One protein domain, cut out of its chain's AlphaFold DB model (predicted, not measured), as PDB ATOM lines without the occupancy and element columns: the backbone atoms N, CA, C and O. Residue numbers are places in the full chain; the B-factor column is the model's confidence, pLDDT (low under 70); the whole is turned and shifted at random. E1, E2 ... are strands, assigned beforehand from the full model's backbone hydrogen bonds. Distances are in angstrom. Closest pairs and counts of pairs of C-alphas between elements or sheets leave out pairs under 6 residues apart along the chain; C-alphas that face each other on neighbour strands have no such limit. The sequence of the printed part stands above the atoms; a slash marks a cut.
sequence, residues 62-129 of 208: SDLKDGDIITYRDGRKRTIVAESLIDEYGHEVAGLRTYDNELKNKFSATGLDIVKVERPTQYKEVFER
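What this domain is: This is residues 62 to 129 of the 208 residues of an uncharacterized protein of Clostridium sp. CAG:245_30_32 (UniProt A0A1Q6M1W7). With little regular structure, the domain is one strongly twisted antiparallel sheet of six short strands, E4 E3 E2 E1 E5 E6 across it, and the long unnamed stretch 96 to 113 joins edge strand E4 to inner strand E5. The printed part has 68 residues, 27 of them in E1 to E6, numbered along the chain; there is no named helix, and the class is all strand. It is compact, with a radius of gyration of the C-alphas of 10.9 A and spans of 32 by 25 by 22 A.

How they stand to each other: E1, residues 69 to 72, is antiparallel to E5, residues 114 to 119, at 165 degrees, with N 69 and O 118 2.8 A apart. E5 forms a hairpin with E6, residues 124 to 128 (N 117 to O 127, 2.9 A). E1, E2, residues 77 to 81, E3, residues 84 to 86, and E4, residues 92 to 95, form a meander, each strand the antiparallel neighbour of the one before: N 78 to O 70, 2.9 A; N 84 to O 81, 2.8 A; N 93 to O 85, 2.9 A.

Where its parts are: E1 begins at C-alpha 69 (112.868, 125.872, 137.539); E6 ends at C-alpha 128 (108.659, 127.672, 126.511). E5 is 13.9 A long and E2 13.2 A.

The domain as a whole: The printed part has no cut. The farthest C-alphas, of Ala 109 and Gln 122, are 31.9 A apart. Residues 109 to 110 and 122 to 123 have pLDDT under 70.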
ATOM      1  N   SER A  62     120.273 119.223 127.224       87.50
ATOM      2  CA  SER A  62     121.634 119.667 127.569       87.50
ATOM      3  C   SER A  62     121.750 121.168 127.852       87.50
ATOM      4  O   SER A  62     122.786 121.612 128.332       87.50
ATOM      5  N   ASP A  63     120.718 121.962 127.547       87.94
ATOM      6  CA  ASP A  63     120.689 123.396 127.852       87.94
ATOM      7  C   ASP A  63     120.207 123.706 129.281       87.94
ATOM      8  O   ASP A  63     120.324 124.857 129.732       87.94
ATOM      9  N   LEU A  64     119.673 122.694 129.976       91.25
ATOM     10  CA  LEU A  64     119.250 122.768 131.372       91.25
ATOM     11  C   LEU A  64     120.458 122.915 132.301       91.25
ATOM     12  O   LEU A  64     121.513 122.324 132.068       91.25
ATOM     13  N   LYS A  65     120.292 123.699 133.365       91.44
ATOM     14  CA  LYS A  65     121.324 123.948 134.375       91.44
ATOM     15  C   LYS A  65     120.781 123.745 135.782       91.44
ATOM     16  O   LYS A  65     119.584 123.892 136.022       91.44
ATOM     17  N   ASP A  66     121.684 123.485 136.717       92.56
ATOM     18  CA  ASP A  66     121.371 123.511 138.142       92.56
ATOM     19  C   ASP A  66     120.765 124.863 138.545       92.56
ATOM     20  O   ASP A  66     121.223 125.932 138.129       92.56
ATOM     21  N   GLY A  67     119.700 124.794 139.338       91.31
ATOM     22  CA  GLY A  67     118.885 125.929 139.754       91.31
ATOM     23  C   GLY A  67     117.792 126.343 138.764       91.31
ATOM     24  O   GLY A  67     116.977 127.193 139.118       91.31
ATOM     25  N   ASP A  68     117.728 125.772 137.554       94.31
ATOM     26  CA  ASP A  68     116.611 126.029 136.640       94.31
ATOM     27  C   ASP A  68     115.298 125.472 137.237       94.31
ATOM     28  O   ASP A  68     115.246 124.356 137.765       94.31
ATOM     29  N   ILE A  69     114.221 126.256 137.132       94.81
ATOM     30  CA  ILE A  69     112.868 125.872 137.539       94.81
ATOM     31  C   ILE A  69     112.110 125.430 136.293       94.81
ATOM     32  O   ILE A  69     111.832 126.224 135.394       94.81
ATOM     33  N   ILE A  70     111.744 124.158 136.243       94.44
ATOM     34  CA  ILE A  70     110.933 123.598 135.171       94.44
ATOM     35  C   ILE A  70     109.453 123.630 135.554       94.44
ATOM     36  O   ILE A  70     109.100 123.479 136.722       94.44
ATOM     37  N   THR A  71     108.577 123.794 134.568       93.56
ATOM     38  CA  THR A  71     107.128 123.609 134.724       93.56
ATOM     39  C   THR A  71     106.680 122.470 133.819       93.56
ATOM     40  O   THR A  71     107.010 122.451 132.628       93.56
ATOM     41  N   TYR A  72     105.948 121.519 134.388       91.44
ATOM     42  CA  TYR A  72     105.309 120.439 133.651       91.44
ATOM     43  C   TYR A  72     104.017 120.900 132.986       91.44
ATOM     44  O   TYR A  72     103.431 121.913 133.364       91.44
ATOM     45  N   ARG A  73     103.541 120.125 132.010       86.00
ATOM     46  CA  ARG A  73     102.270 120.382 131.320       86.00
ATOM     47  C   ARG A  73     101.074 120.450 132.273       86.00
ATOM     48  O   ARG A  73     100.153 121.218 132.035       86.00
ATOM     49  N   ASP A  74     101.098 119.682 133.357       85.06
ATOM     50  CA  ASP A  74     100.072 119.733 134.406       85.06
ATOM     51  C   ASP A  74     100.210 120.919 135.385       85.06
ATOM     52  O   ASP A  74      99.471 121.004 136.365       85.06
ATOM     53  N   GLY A  75     101.153 121.829 135.133       87.25
ATOM     54  CA  GLY A  75     101.383 123.042 135.913       87.25
ATOM     55  C   GLY A  75     102.300 122.864 137.125       87.25
ATOM     56  O   GLY A  75     102.728 123.863 137.706       87.25
ATOM     57  N   ARG A  76     102.659 121.631 137.508       92.38
ATOM     58  CA  ARG A  76     103.583 121.401 138.628       92.38
ATOM     59  C   ARG A  76     104.986 121.898 138.283       92.38
ATOM     60  O   ARG A  76     105.470 121.693 137.170       92.38
ATOM     61  N   LYS A  77     105.669 122.499 139.259       95.06
ATOM     62  CA  LYS A  77     107.040 123.008 139.104       95.06
ATOM     63  C   LYS A  77     108.072 122.136 139.808       95.06
ATOM     64  O   LYS A  77     107.762 121.568 140.853       95.06
ATOM     65  N   ARG A  78     109.283 122.030 139.261       95.19
ATOM     66  CA  ARG A  78     110.428 121.347 139.894       95.19
ATOM     67  C   ARG A  78     111.699 122.163 139.729       95.19
ATOM     68  O   ARG A  78     111.848 122.851 138.722       95.19
ATOM     69  N   THR A  79     112.616 122.039 140.677       95.94
ATOM     70  CA  THR A  79     113.948 122.651 140.594       95.94
ATOM     71  C   THR A  79     114.970 121.595 140.203       95.94
ATOM     72  O   THR A  79     114.948 120.486 140.736       95.94
ATOM     73  N   ILE A  80     115.859 121.934 139.270       95.44
ATOM     74  CA  ILE A  80     116.970 121.066 138.873       95.44
ATOM     75  C   ILE A  80     118.116 121.225 139.873       95.44
ATOM     76  O   ILE A  80     118.600 122.335 140.084       95.44
ATOM     77  N   VAL A  81     118.558 120.119 140.469       94.81
ATOM     78  CA  VAL A  81     119.715 120.069 141.376       94.81
ATOM     79  C   VAL A  81     120.495 118.793 141.088       94.81
ATOM     80  O   VAL A  81     119.944 117.710 141.260       94.81
ATOM     81  N   ALA A  82     121.753 118.904 140.656       92.44
ATOM     82  CA  ALA A  82     122.623 117.769 140.341       92.44
ATOM     83  C   ALA A  82     121.944 116.704 139.448       92.44
ATOM     84  O   ALA A  82     121.969 115.514 139.746       92.44
ATOM     85  N   GLU A  83     121.298 117.148 138.363       91.56
ATOM     86  CA  GLU A  83     120.478 116.326 137.446       91.56
ATOM     87  C   GLU A  83     119.197 115.695 138.033       91.56
ATOM     88  O   GLU A  83     118.447 115.032 137.302       91.56
ATOM     89  N   SER A  84     118.893 115.929 139.306       94.81
ATOM     90  CA  SER A  84     117.649 115.521 139.957       94.81
ATOM     91  C   SER A  84     116.589 116.621 139.888       94.81
ATOM     92  O   SER A  84     116.884 117.815 139.827       94.81
ATOM     93  N   LEU A  85     115.324 116.207 139.864       95.12
ATOM     94  CA  LEU A  85     114.146 117.067 139.860       95.12
ATOM     95  C   LEU A  85     113.550 117.067 141.260       95.12
ATOM     96  O   LEU A  85     112.987 116.065 141.707       95.12
ATOM     97  N   ILE A  86     113.688 118.203 141.928       96.19
ATOM     98  CA  ILE A  86     113.295 118.399 143.317       96.19
ATOM     99  C   ILE A  86     111.928 119.088 143.365       96.19
ATOM    100  O   ILE A  86     111.663 120.018 142.594       96.19
ATOM    101  N   ASP A  87     111.032 118.601 144.219       93.94
ATOM    102  CA  ASP A  87     109.742 119.241 144.474       93.94
ATOM    103  C   ASP A  87     109.845 120.438 145.436       93.94
ATOM    104  O   ASP A  87     110.919 120.812 145.900       93.94
ATOM    105  N   GLU A  88     108.710 121.076 145.714       90.75
ATOM    106  CA  GLU A  88     108.635 122.238 146.610       90.75
ATOM    107  C   GLU A  88     108.995 121.922 148.072       90.75
ATOM    108  O   GLU A  88     109.306 122.833 148.835       90.75
ATOM    109  N   TYR A  89     108.985 120.642 148.453       91.81
ATOM    110  CA  TYR A  89     109.314 120.168 149.797       91.81
ATOM    111  C   TYR A  89     110.783 119.736 149.921       91.81
ATOM    112  O   TYR A  89     111.218 119.365 151.009       91.81
ATOM    113  N   GLY A  90     111.554 119.787 148.831       90.56
ATOM    114  CA  GLY A  90     112.951 119.360 148.816       90.56
ATOM    115  C   GLY A  90     113.150 117.869 148.531       90.56
ATOM    116  O   GLY A  90     114.272 117.380 148.657       90.56
ATOM    117  N   HIS A  91     112.105 117.135 148.134       93.00
ATOM    118  CA  HIS A  91     112.226 115.718 147.803       93.00
ATOM    119  C   HIS A  91     112.576 115.514 146.330       93.00
ATOM    120  O   HIS A  91     111.991 116.127 145.433       93.00
ATOM    121  N   GLU A  92     113.497 114.590 146.067       94.25
ATOM    122  CA  GLU A  92     113.758 114.110 144.715       94.25
ATOM    123  C   GLU A  92     112.579 113.272 144.210       94.25
ATOM    124  O   GLU A  92     112.215 112.258 144.805       94.25
ATOM    125  N   VAL A  93     111.996 113.681 143.080       91.94
ATOM    126  CA  VAL A  93     110.858 112.974 142.468       91.94
ATOM    127  C   VAL A  93     111.216 112.231 141.182       91.94
ATOM    128  O   VAL A  93     110.497 111.321 140.775       91.94
ATOM    129  N   ALA A  94     112.283 112.647 140.499       91.25
ATOM    130  CA  ALA A  94     112.742 112.087 139.230       91.25
ATOM    131  C   ALA A  94     114.147 112.613 138.901       91.25
ATOM    132  O   ALA A  94     114.606 113.570 139.511       91.25
ATOM    133  N   GLY A  95     114.795 112.043 137.884       91.88
ATOM    134  CA  GLY A  95     116.047 112.572 137.334       91.88
ATOM    135  C   GLY A  95     115.903 112.964 135.867       91.88
ATOM    136  O   GLY A  95     115.103 112.372 135.142       91.88
ATOM    137  N   LEU A  96     116.732 113.889 135.378       91.75
ATOM    138  CA  LEU A  96     116.717 114.360 133.983       91.75
ATOM    139  C   LEU A  96     116.886 113.230 132.951       91.75
ATOM    140  O   LEU A  96     116.452 113.348 131.803       91.75
ATOM    141  N   ARG A  97     117.452 112.085 133.346       91.50
ATOM    142  CA  ARG A  97     117.527 110.862 132.524       91.50
ATOM    143  C   ARG A  97     116.167 110.347 132.029       91.50
ATOM    144  O   ARG A  97     116.118 109.705 130.971       91.50
ATOM    145  N   THR A  98     115.077 110.650 132.742       91.50
ATOM    146  CA  THR A  98     113.707 110.276 132.349       91.50
ATOM    147  C   THR A  98     113.174 111.097 131.177       91.50
ATOM    148  O   THR A  98     112.105 110.782 130.663       91.50
ATOM    149  N   TYR A  99     113.921 112.111 130.733       92.19
ATOM    150  CA  TYR A  99     113.565 112.991 129.631       92.19
ATOM    151  C   TYR A  99     114.445 112.745 128.402       92.19
ATOM    152  O   TYR A  99     115.633 112.390 128.496       92.19
ATOM    153  N   ASP A 100     113.840 112.893 127.226       89.94
ATOM    154  CA  ASP A 100     114.557 112.953 125.954       89.94
ATOM    155  C   ASP A 100     115.125 114.361 125.688       89.94
ATOM    156  O   ASP A 100     115.026 115.265 126.521       89.94
ATOM    157  N   ASN A 101     115.763 114.550 124.532       87.88
ATOM    158  CA  ASN A 101     116.338 115.845 124.166       87.88
ATOM    159  C   ASN A 101     115.278 116.903 123.830       87.88
ATOM    160  O   ASN A 101     115.623 118.079 123.776       87.88
ATOM    161  N   GLU A 102     114.016 116.517 123.645       86.06
ATOM    162  CA  GLU A 102     112.884 117.426 123.431       86.06
ATOM    163  C   GLU A 102     112.149 117.765 124.733       86.06
ATOM    164  O   GLU A 102     111.124 118.451 124.722       86.06
ATOM    165  N   LEU A 103     112.690 117.307 125.865       90.81
ATOM    166  CA  LEU A 103     112.111 117.446 127.193       90.81
ATOM    167  C   LEU A 103     110.754 116.734 127.343       90.81
ATOM    168  O   LEU A 103     109.934 117.114 128.185       90.81
ATOM    169  N   LYS A 104     110.489 115.708 126.524       88.75
ATOM    170  CA  LYS A 104     109.347 114.806 126.704       88.75
ATOM    171  C   LYS A 104     109.706 113.720 127.709       88.75
ATOM    172  O   LYS A 104     110.832 113.210 127.728       88.75
ATOM    173  N   ASN A 105     108.755 113.391 128.577       89.81
ATOM    174  CA  ASN A 105     108.947 112.330 129.554       89.81
ATOM    175  C   ASN A 105     108.841 110.965 128.853       89.81
ATOM    176  O   ASN A 105     107.868 110.687 128.163       89.81
ATOM    177  N   LYS A 106     109.827 110.087 129.053       86.56
ATOM    178  CA  LYS A 106     109.886 108.771 128.391       86.56
ATOM    179  C   LYS A 106     108.858 107.759 128.910       86.56
ATOM    180  O   LYS A 106     108.667 106.725 128.280       86.56
ATOM    181  N   PHE A 107     108.246 108.021 130.065       81.00
ATOM    182  CA  PHE A 107     107.429 107.055 130.805       81.00
ATOM    183  C   PHE A 107     105.969 107.495 130.999       81.00
ATOM    184  O   PHE A 107     105.155 106.690 131.441       81.00
ATOM    185  N   SER A 108     105.619 108.749 130.692       71.06
ATOM    186  CA  SER A 108     104.279 109.312 130.910       71.06
ATOM    187  C   SER A 108     103.672 109.844 129.616       71.06
ATOM    188  O   SER A 108     104.367 110.421 128.786       71.06
ATOM    189  N   ALA A 109     102.355 109.691 129.463       61.91
ATOM    190  CA  ALA A 109     101.606 110.068 128.268       61.91
ATOM    191  C   ALA A 109     101.330 111.588 128.176       61.91
ATOM    192  O   ALA A 109     100.192 111.983 127.974       61.91
ATOM    193  N   THR A 110     102.366 112.436 128.285       67.62
ATOM    194  CA  THR A 110     102.410 113.919 128.105       67.62
ATOM    195  C   THR A 110     102.259 114.814 129.343       67.62
ATOM    196  O   THR A 110     102.714 115.958 129.307       67.62
ATOM    197  N   GLY A 111     101.684 114.338 130.454       77.81
ATOM    198  CA  GLY A 111     101.410 115.196 131.627       77.81
ATOM    199  C   GLY A 111     102.662 115.725 132.341       77.81
ATOM    200  O   GLY A 111     102.658 116.831 132.874       77.81
ATOM    201  N   LEU A 112     103.750 114.950 132.299       87.44
ATOM    202  CA  LEU A 112     105.039 115.285 132.919       87.44
ATOM    203  C   LEU A 112     106.043 115.903 131.945       87.44
ATOM    204  O   LEU A 112     107.212 116.056 132.299       87.44
ATOM    205  N   ASP A 113     105.626 116.216 130.721       89.69
ATOM    206  CA  ASP A 113     106.479 116.910 129.766       89.69
ATOM    207  C   ASP A 113     106.855 118.289 130.288       89.69
ATOM    208  O   ASP A 113     106.005 119.009 130.817       89.69
ATOM    209  N   ILE A 114     108.112 118.680 130.095       91.00
ATOM    210  CA  ILE A 114     108.563 120.018 130.466       91.00
ATOM    211  C   ILE A 114     108.079 120.982 129.390       91.00
ATOM    212  O   ILE A 114     108.467 120.887 128.221       91.00
ATOM    213  N   VAL A 115     107.221 121.913 129.798       89.50
ATOM    214  CA  VAL A 115     106.642 122.928 128.913       89.50
ATOM    215  C   VAL A 115     107.247 124.304 129.132       89.50
ATOM    216  O   VAL A 115     107.139 125.151 128.259       89.50
ATOM    217  N   LYS A 116     107.923 124.542 130.256       91.06
ATOM    218  CA  LYS A 116     108.588 125.819 130.532       91.06
ATOM    219  C   LYS A 116     109.847 125.602 131.353       91.06
ATOM    220  O   LYS A 116     109.865 124.714 132.206       91.06
ATOM    221  N   VAL A 117     110.868 126.422 131.122       91.88
ATOM    222  CA  VAL A 117     112.060 126.513 131.974       91.88
ATOM    223  C   VAL A 117     112.351 127.978 132.283       91.88
ATOM    224  O   VAL A 117     112.512 128.808 131.382       91.88
ATOM    225  N   GLU A 118     112.434 128.283 133.572       91.50
ATOM    226  CA  GLU A 118     112.733 129.599 134.129       91.50
ATOM    227  C   GLU A 118     114.098 129.533 134.821       91.50
ATOM    228  O   GLU A 118     114.353 128.621 135.605       91.50
ATOM    229  N   ARG A 119     114.981 130.497 134.540       89.50
ATOM    230  CA  ARG A 119     116.302 130.600 135.171       89.50
ATOM    231  C   ARG A 119     116.292 131.727 136.210       89.50
ATOM    232  O   ARG A 119     116.344 132.898 135.816       89.50
ATOM    233  N   PRO A 120     116.242 131.415 137.522       81.06
ATOM    234  CA  PRO A 120     116.055 132.422 138.569       81.06
ATOM    235  C   PRO A 120     117.197 133.431 138.653       81.06
ATOM    236  O   PRO A 120     116.956 134.611 138.876       81.06
ATOM    237  N   THR A 121     118.432 132.996 138.388       70.12
ATOM    238  CA  THR A 121     119.631 133.850 138.443       70.12
ATOM    239  C   THR A 121     119.602 135.023 137.457       70.12
ATOM    240  O   THR A 121     120.405 135.939 137.590       70.12
ATOM    241  N   GLN A 122     118.683 135.021 136.481       64.19
ATOM    242  CA  GLN A 122     118.510 136.094 135.495       64.19
ATOM    243  C   GLN A 122     117.042 136.525 135.317       64.19
ATOM    244  O   GLN A 122     116.752 137.254 134.371       64.19
ATOM    245  N   TYR A 123     116.115 136.051 136.168       61.12
ATOM    246  CA  TYR A 123     114.657 136.241 136.024       61.12
ATOM    247  C   TYR A 123     114.154 136.052 134.583       61.12
ATOM    248  O   TYR A 123     113.316 136.803 134.085       61.12
ATOM    249  N   LYS A 124     114.708 135.057 133.882       78.94
ATOM    250  CA  LYS A 124     114.501 134.891 132.444       78.94
ATOM    251  C   LYS A 124     113.869 133.548 132.133       78.94
ATOM    252  O   LYS A 124     114.354 132.503 132.562       78.94
ATOM    253  N   GLU A 125     112.822 133.580 131.319       80.62
ATOM    254  CA  GLU A 125     112.316 132.393 130.644       80.62
ATOM    255  C   GLU A 125     113.295 131.991 129.536       80.62
ATOM    256  O   GLU A 125     113.538 132.745 128.587       80.62
ATOM    257  N   VAL A 126     113.881 130.803 129.675       84.50
ATOM    258  CA  VAL A 126     114.879 130.277 128.729       84.50
ATOM    259  C   VAL A 126     114.285 129.239 127.783       84.50
ATOM    260  O   VAL A 126     114.858 128.972 126.729       84.50
ATOM    261  N   PHE A 127     113.116 128.700 128.124       85.75
ATOM    262  CA  PHE A 127     112.362 127.790 127.280       85.75
ATOM    263  C   PHE A 127     110.870 127.908 127.560       85.75
ATOM    264  O   PHE A 127     110.442 127.926 128.712       85.75
ATOM    265  N   GLU A 128     110.096 127.887 126.486       82.88
ATOM    266  CA  GLU A 128     108.659 127.672 126.511       82.88
ATOM    267  C   GLU A 128     108.318 126.757 125.334       82.88
ATOM    268  O   GLU A 128     108.696 127.007 124.181       82.88
ATOM    269  N   ARG A 129     107.639 125.656 125.636       80.69
ATOM    270  CA  ARG A 129     107.107 124.743 124.645       80.69
ATOM    271  C   ARG A 129     105.871 125.401 124.064       80.69
ATOM    272  O   ARG A 129     104.861 125.543 124.743       80.69
TER     273      ARG A 129